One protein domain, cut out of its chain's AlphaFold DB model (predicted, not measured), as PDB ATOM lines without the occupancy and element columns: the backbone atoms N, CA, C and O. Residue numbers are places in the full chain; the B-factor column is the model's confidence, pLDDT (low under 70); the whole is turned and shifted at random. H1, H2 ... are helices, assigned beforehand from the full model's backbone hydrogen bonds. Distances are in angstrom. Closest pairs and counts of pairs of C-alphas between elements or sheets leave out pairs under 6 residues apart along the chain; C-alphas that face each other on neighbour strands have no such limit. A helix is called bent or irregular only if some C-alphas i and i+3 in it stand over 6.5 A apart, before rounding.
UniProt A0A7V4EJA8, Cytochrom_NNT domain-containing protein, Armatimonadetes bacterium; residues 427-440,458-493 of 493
ATOM      1  N   ASN A 427      17.234  42.029  11.428       63.28
ATOM      2  CA  ASN A 427      17.642  42.993  12.450       63.28
ATOM      3  C   ASN A 427      18.832  42.509  13.307       63.28
ATOM      4  O   ASN A 427      18.950  42.841  14.485       63.28
ATOM      5  N   CYS A 428      19.728  41.692  12.750       68.75
ATOM      6  CA  CYS A 428      20.830  41.069  13.499       68.75
ATOM      7  C   CYS A 428      21.831  42.098  14.064       68.75
ATOM      8  O   CYS A 428      22.396  41.898  15.142       68.75
ATOM      9  N   SER A 429      22.003  43.224  13.366       61.84
ATOM     10  CA  SER A 429      22.846  44.356  13.775       61.84
ATOM     11  C   SER A 429      22.351  45.062  15.041       61.84
ATOM     12  O   SER A 429      23.099  45.812  15.664       61.84
ATOM     13  N   LEU A 430      21.114  44.789  15.472       62.81
ATOM     14  CA  LEU A 430      20.588  45.276  16.745       62.81
ATOM     15  C   LEU A 430      21.295  44.665  17.956       62.81
ATOM     16  O   LEU A 430      21.267  45.252  19.035       62.81
ATOM     17  N   CYS A 431      21.897  43.485  17.791       60.50
ATOM     18  CA  CYS A 431      22.545  42.745  18.875       60.50
ATOM     19  C   CYS A 431      23.990  42.329  18.553       60.50
ATOM     20  O   CYS A 431      24.750  42.019  19.469       60.50
ATOM     21  N   HIS A 432      24.398  42.318  17.281       68.88
ATOM     22  CA  HIS A 432      25.725  41.875  16.851       68.88
ATOM     23  C   HIS A 432      26.463  42.949  16.051       68.88
ATOM     24  O   HIS A 432      25.867  43.693  15.279       68.88
ATOM     25  N   THR A 433      27.788  43.002  16.204       68.25
ATOM     26  CA  THR A 433      28.659  43.898  15.433       68.25
ATOM     27  C   THR A 433      29.339  43.140  14.292       68.25
ATOM     28  O   THR A 433      29.435  41.911  14.318       68.25
ATOM     29  N   ARG A 434      29.885  43.860  13.301       66.62
ATOM     30  CA  ARG A 434      30.608  43.266  12.156       66.62
ATOM     31  C   ARG A 434      31.768  42.356  12.591       66.62
ATOM     32  O   ARG A 434      32.021  41.324  11.972       66.62
ATOM     33  N   LYS A 435      32.406  42.671  13.725       67.31
ATOM     34  CA  LYS A 435      33.445  41.833  14.344       67.31
ATOM     35  C   LYS A 435      32.910  40.460  14.768       67.31
ATOM     36  O   LYS A 435      33.650  39.488  14.702       67.31
ATOM     37  N   THR A 436      31.641  40.354  15.168       72.12
ATOM     38  CA  THR A 436      30.992  39.082  15.528       72.12
ATOM     39  C   THR A 436      30.854  38.164  14.318       72.12
ATOM     40  O   THR A 436      31.183  36.986  14.416       72.12
ATOM     41  N   CYS A 437      30.448  38.705  13.167       72.31
ATOM     42  CA  CYS A 437      30.364  37.958  11.911       72.31
ATOM     43  C   CYS A 437      31.757  37.514  11.435       72.31
ATOM     44  O   CYS A 437      31.946  36.364  11.038       72.31
ATOM     45  N   GLY A 438      32.749  38.401  11.557       70.62
ATOM     46  CA  GLY A 438      34.138  38.138  11.170       70.62
ATOM     47  C   GLY A 438      34.807  36.995  11.939       70.62
ATOM     48  O   GLY A 438      35.719  36.371  11.409       70.62
ATOM     49  N   LYS A 439      34.325  36.646  13.142       70.00
ATOM     50  CA  LYS A 439      34.840  35.490  13.902       70.00
ATOM     51  C   LYS A 439      34.574  34.144  13.220       70.00
ATOM     52  O   LYS A 439      35.305  33.197  13.480       70.00
ATOM     53  N   CYS A 440      33.545  34.053  12.374       67.81
ATOM     54  CA  CYS A 440      33.184  32.822  11.660       67.81
ATOM     55  C   CYS A 440      33.290  32.955  10.129       67.81
ATOM     56  O   CYS A 440      33.503  31.952   9.449       67.81
ATOM     57  N   GLY A 458      23.688  35.096 -10.626       75.94
ATOM     58  CA  GLY A 458      22.266  35.249 -10.279       75.94
ATOM     59  C   GLY A 458      21.945  36.363  -9.276       75.94
ATOM     60  O   GLY A 458      20.780  36.737  -9.139       75.94
ATOM     61  N   HIS A 459      22.958  36.932  -8.614       84.06
ATOM     62  CA  HIS A 459      22.790  37.866  -7.493       84.06
ATOM     63  C   HIS A 459      22.029  39.153  -7.847       84.06
ATOM     64  O   HIS A 459      21.501  39.817  -6.960       84.06
ATOM     65  N   ALA A 460      21.926  39.508  -9.132       81.81
ATOM     66  CA  ALA A 460      21.182  40.682  -9.581       81.81
ATOM     67  C   ALA A 460      19.685  40.613  -9.224       81.81
ATOM     68  O   ALA A 460      19.066  41.651  -8.990       81.81
ATOM     69  N   LYS A 461      19.092  39.411  -9.172       80.56
ATOM     70  CA  LYS A 461      17.690  39.230  -8.767       80.56
ATOM     71  C   LYS A 461      17.506  39.516  -7.275       80.56
ATOM     72  O   LYS A 461      16.575  40.223  -6.903       80.56
ATOM     73  N   ASP A 462      18.431  39.028  -6.458       76.00
ATOM     74  CA  ASP A 462      18.401  39.196  -5.005       76.00
ATOM     75  C   ASP A 462      18.727  40.645  -4.609       76.00
ATOM     76  O   ASP A 462      18.040  41.235  -3.777       76.00
ATOM     77  N   ALA A 463      19.686  41.278  -5.294       78.12
ATOM     78  CA  ALA A 463      20.001  42.694  -5.116       78.12
ATOM     79  C   ALA A 463      18.805  43.602  -5.458       78.12
ATOM     80  O   ALA A 463      18.548  44.574  -4.753       78.12
ATOM     81  N   LYS A 464      18.027  43.270  -6.499       77.62
ATOM     82  CA  LYS A 464      16.788  43.995  -6.836       77.62
ATOM     83  C   LYS A 464      15.673  43.789  -5.812       77.62
ATOM     84  O   LYS A 464      14.854  44.685  -5.641       77.62
ATOM     85  N   ALA A 465      15.626  42.632  -5.153       74.56
ATOM     86  CA  ALA A 465      14.621  42.336  -4.137       74.56
ATOM     87  C   ALA A 465      14.864  43.098  -2.821       74.56
ATOM     88  O   ALA A 465      13.915  43.354  -2.084       74.56
ATOM     89  N   GLY A 466      16.107  43.496  -2.532       74.44
ATOM     90  CA  GLY A 466      16.410  44.315  -1.360       74.44
ATOM     91  C   GLY A 466      17.901  44.519  -1.129       74.44
ATOM     92  O   GLY A 466      18.487  43.871  -0.271       74.44
ATOM     93  N   ILE A 467      18.515  45.465  -1.845       77.94
ATOM     94  CA  ILE A 467      19.962  45.727  -1.760       77.94
ATOM     95  C   ILE A 467      20.427  46.147  -0.356       77.94
ATOM     96  O   ILE A 467      21.545  45.831   0.049       77.94
ATOM     97  N   ALA A 468      19.549  46.778   0.429       72.94
ATOM     98  CA  ALA A 468      19.837  47.198   1.798       72.94
ATOM     99  C   ALA A 468      20.161  46.018   2.737       72.94
ATOM    100  O   ALA A 468      20.949  46.175   3.670       72.94
ATOM    101  N   SER A 469      19.624  44.814   2.485       67.00
ATOM    102  CA  SER A 469      19.961  43.630   3.292       67.00
ATOM    103  C   SER A 469      21.393  43.157   3.039       67.00
ATOM    104  O   SER A 469      22.048  42.626   3.934       67.00
ATOM    105  N   CYS A 470      21.933  43.414   1.844       74.19
ATOM    106  CA  CYS A 470      23.313  43.089   1.502       74.19
ATOM    107  C   CYS A 470      24.311  43.956   2.291       74.19
ATOM    108  O   CYS A 470      25.386  43.471   2.650       74.19
ATOM    109  N   ALA A 471      23.931  45.191   2.641       70.62
ATOM    110  CA  ALA A 471      24.723  46.132   3.446       70.62
ATOM    111  C   ALA A 471      25.047  45.616   4.857       70.62
ATOM    112  O   ALA A 471      25.999  46.059   5.509       70.62
ATOM    113  N   LEU A 472      24.253  44.655   5.338       68.31
ATOM    114  CA  LEU A 472      24.470  43.995   6.622       68.31
ATOM    115  C   LEU A 472      25.783  43.199   6.632       68.31
ATOM    116  O   LEU A 472      26.399  43.044   7.689       68.31
ATOM    117  N   CYS A 473      26.223  42.710   5.470       68.38
ATOM    118  CA  CYS A 473      27.398  41.848   5.339       68.38
ATOM    119  C   CYS A 473      28.481  42.409   4.408       68.38
ATOM    120  O   CYS A 473      29.658  42.138   4.639       68.38
ATOM    121  N   HIS A 474      28.114  43.199   3.399       72.62
ATOM    122  CA  HIS A 474      29.026  43.740   2.392       72.62
ATOM    123  C   HIS A 474      29.179  45.257   2.517       72.62
ATOM    124  O   HIS A 474      28.275  45.961   2.959       72.62
ATOM    125  N   GLU A 475      30.338  45.769   2.107       78.44
ATOM    126  CA  GLU A 475      30.559  47.200   1.895       78.44
ATOM    127  C   GLU A 475      30.386  47.532   0.413       78.44
ATOM    128  O   GLU A 475      30.675  46.701  -0.448       78.44
ATOM    129  N   ALA A 476      29.937  48.754   0.107       82.19
ATOM    130  CA  ALA A 476      29.745  49.209  -1.273       82.19
ATOM    131  C   ALA A 476      31.031  49.042  -2.105       82.19
ATOM    132  O   ALA A 476      30.993  48.614  -3.256       82.19
ATOM    133  N   SER A 477      32.188  49.268  -1.474       80.25
ATOM    134  CA  SER A 477      33.524  49.021  -2.031       80.25
ATOM    135  C   SER A 477      33.710  47.586  -2.546       80.25
ATOM    136  O   SER A 477      34.324  47.388  -3.590       80.25
ATOM    137  N   THR A 478      33.138  46.590  -1.862       81.25
ATOM    138  CA  THR A 478      33.242  45.170  -2.231       81.25
ATOM    139  C   THR A 478      32.463  44.874  -3.510       81.25
ATOM    140  O   THR A 478      32.951  44.160  -4.381       81.25
ATOM    141  N   CYS A 479      31.271  45.455  -3.655       82.75
ATOM    142  CA  CYS A 479      30.467  45.326  -4.870       82.75
ATOM    143  C   CYS A 479      31.113  46.085  -6.040       82.75
ATOM    144  O   CYS A 479      31.236  45.561  -7.149       82.75
ATOM    145  N   ASN A 480      31.597  47.299  -5.767       86.94
ATOM    146  CA  ASN A 480      32.179  48.185  -6.772       86.94
ATOM    147  C   ASN A 480      33.534  47.696  -7.293       86.94
ATOM    148  O   ASN A 480      33.859  47.972  -8.447       86.94
ATOM    149  N   ALA A 481      34.269  46.892  -6.518       84.38
ATOM    150  CA  ALA A 481      35.475  46.212  -6.989       84.38
ATOM    151  C   ALA A 481      35.211  45.296  -8.201       84.38
ATOM    152  O   ALA A 481      36.071  45.179  -9.071       84.38
ATOM    153  N   CYS A 482      34.020  44.692  -8.299       82.81
ATOM    154  CA  CYS A 482      33.624  43.873  -9.450       82.81
ATOM    155  C   CYS A 482      32.769  44.638 -10.471       82.81
ATOM    156  O   CYS A 482      32.882  44.383 -11.666       82.81
ATOM    157  N   HIS A 483      31.919  45.577 -10.041       87.62
ATOM    158  CA  HIS A 483      31.029  46.316 -10.948       87.62
ATOM    159  C   HIS A 483      31.762  47.348 -11.811       87.62
ATOM    160  O   HIS A 483      31.456  47.475 -12.998       87.62
ATOM    161  N   LYS A 484      32.752  48.047 -11.241       87.81
ATOM    162  CA  LYS A 484      33.467  49.129 -11.925       87.81
ATOM    163  C   LYS A 484      34.265  48.642 -13.147       87.81
ATOM    164  O   LYS A 484      34.108  49.249 -14.204       87.81
ATOM    165  N   PRO A 485      35.025  47.528 -13.087       88.81
ATOM    166  CA  PRO A 485      35.701  46.982 -14.271       88.81
ATOM    167  C   PRO A 485      34.746  46.467 -15.357       88.81
ATOM    168  O   PRO A 485      35.121  46.396 -16.520       88.81
ATOM    169  N   LEU A 486      33.513  46.106 -14.988       86.19
ATOM    170  CA  LEU A 486      32.504  45.552 -15.897       86.19
ATOM    171  C   LEU A 486      31.559  46.619 -16.482       86.19
ATOM    172  O   LEU A 486      30.567  46.263 -17.123       86.19
ATOM    173  N   GLY A 487      31.817  47.908 -16.226       86.38
ATOM    174  CA  GLY A 487      30.967  49.016 -16.680       86.38
ATOM    175  C   GLY A 487      29.547  48.979 -16.103       86.38
ATOM    176  O   GLY A 487      28.605  49.458 -16.736       86.38
ATOM    177  N   LYS A 488      29.357  48.355 -14.934       83.94
ATOM    178  CA  LYS A 488      28.059  48.283 -14.250       83.94
ATOM    179  C   LYS A 488      27.853  49.508 -13.348       83.94
ATOM    180  O   LYS A 488      28.842  50.067 -12.878       83.94
ATOM    181  N   PRO A 489      26.593  49.910 -13.074       82.81
ATOM    182  CA  PRO A 489      26.301  51.012 -12.160       82.81
ATOM    183  C   PRO A 489      26.964  50.816 -10.795       82.81
ATOM    184  O   PRO A 489      26.998  49.688 -10.280       82.81
ATOM    185  N   GLU A 490      27.468  51.912 -10.222       82.94
ATOM    186  CA  GLU A 490      28.011  51.905  -8.867       82.94
ATOM    187  C   GLU A 490      26.914  51.538  -7.866       82.94
ATOM    188  O   GLU A 490      25.788  52.034  -7.908       82.94
ATOM    189  N   VAL A 491      27.259  50.618  -6.976       82.25
ATOM    190  CA  VAL A 491      26.392  50.112  -5.927       82.25
ATOM    191  C   VAL A 491      26.591  50.963  -4.682       82.25
ATOM    192  O   VAL A 491      27.697  51.045  -4.147       82.25
ATOM    193  N   SER A 492      25.498  51.548  -4.207       80.56
ATOM    194  CA  SER A 492      25.350  52.147  -2.882       80.56
ATOM    195  C   SER A 492      24.196  51.455  -2.160       80.56
ATOM    196  O   SER A 492      23.201  51.107  -2.798       80.56
ATOM    197  N   PHE A 493      24.341  51.239  -0.856       73.56
ATOM    198  CA  PHE A 493      23.329  50.590  -0.023       73.56
ATOM    199  C   PHE A 493      22.356  51.570   0.614       73.56
ATOM    200  O   PHE A 493      22.815  52.678   0.976       73.56
TER     201      PHE A 493
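Overview. This is residues 427 to 440 and 458 to 493 of the 493 residues of the protein "Cytochrom_NNT domain-containing protein" of Armatimonadetes bacterium (UniProt A0A7V4EJA8). Two separate pieces make a loose, open arrangement: a short stretch ending in H1 at one end of the long axis, and a larger piece in which H2 and H3 are the two arms of an open U, joined by the turn of residues 471 to 475. After H3 the last residues turn near Lys 488 and fold back toward the open space between those arms. The printed part has 50 residues with three named helices, H1, H2 and H3 in that order, no named strand, and is all helix by class. It is loose, with a radius of gyration of the C-alphas of 12.5 A, and elongated, spanning 36 by 21 by 18 A.

Along the chain. Start at Asn 427 and go on to C-alpha 434 at (30.608, 43.266, 12.156), where H1 begins; it covers residues 434 to 440. Past the cut, find C-alpha 458 at (22.266, 35.249, -10.279); from there H2, the longest helix, runs through residues 458 to 470, 14.2 A from first to last C-alpha. H3 takes residues 476 to 483, 10.2 A long, and ends at C-alpha 483 at (31.029, 46.316, -10.948).

Arrangement. Compare H1 with H2 and you find them apart, no C-alpha of the one within 8 A of the other. H1 and H3 are apart as well. H2 and H3 are also apart, though a tight link of 5 residues joins them. Look inside H2 at C-alphas 465 and 468: they are 9.3 A apart, and the helix is irregular. Of the O i to N i+4 pairs, 2 of 3 in H1, 5 of 9 in H2 and 3 of 4 in H3 are within hydrogen-bond range.

Size, cuts and confidence. The two C-alphas farthest apart, those of Cys 431 and Gly 487, are 37.1 A apart. Residues 441 to 457 are not printed, and C-alphas 440 and 458 stand 24.6 A apart across that cut. The mean pLDDT of the printed part is 76.0; look for values under 70 at residues 427 to 435, 440, 469 and 472 to 473. Phe 493 is the chain's last residue.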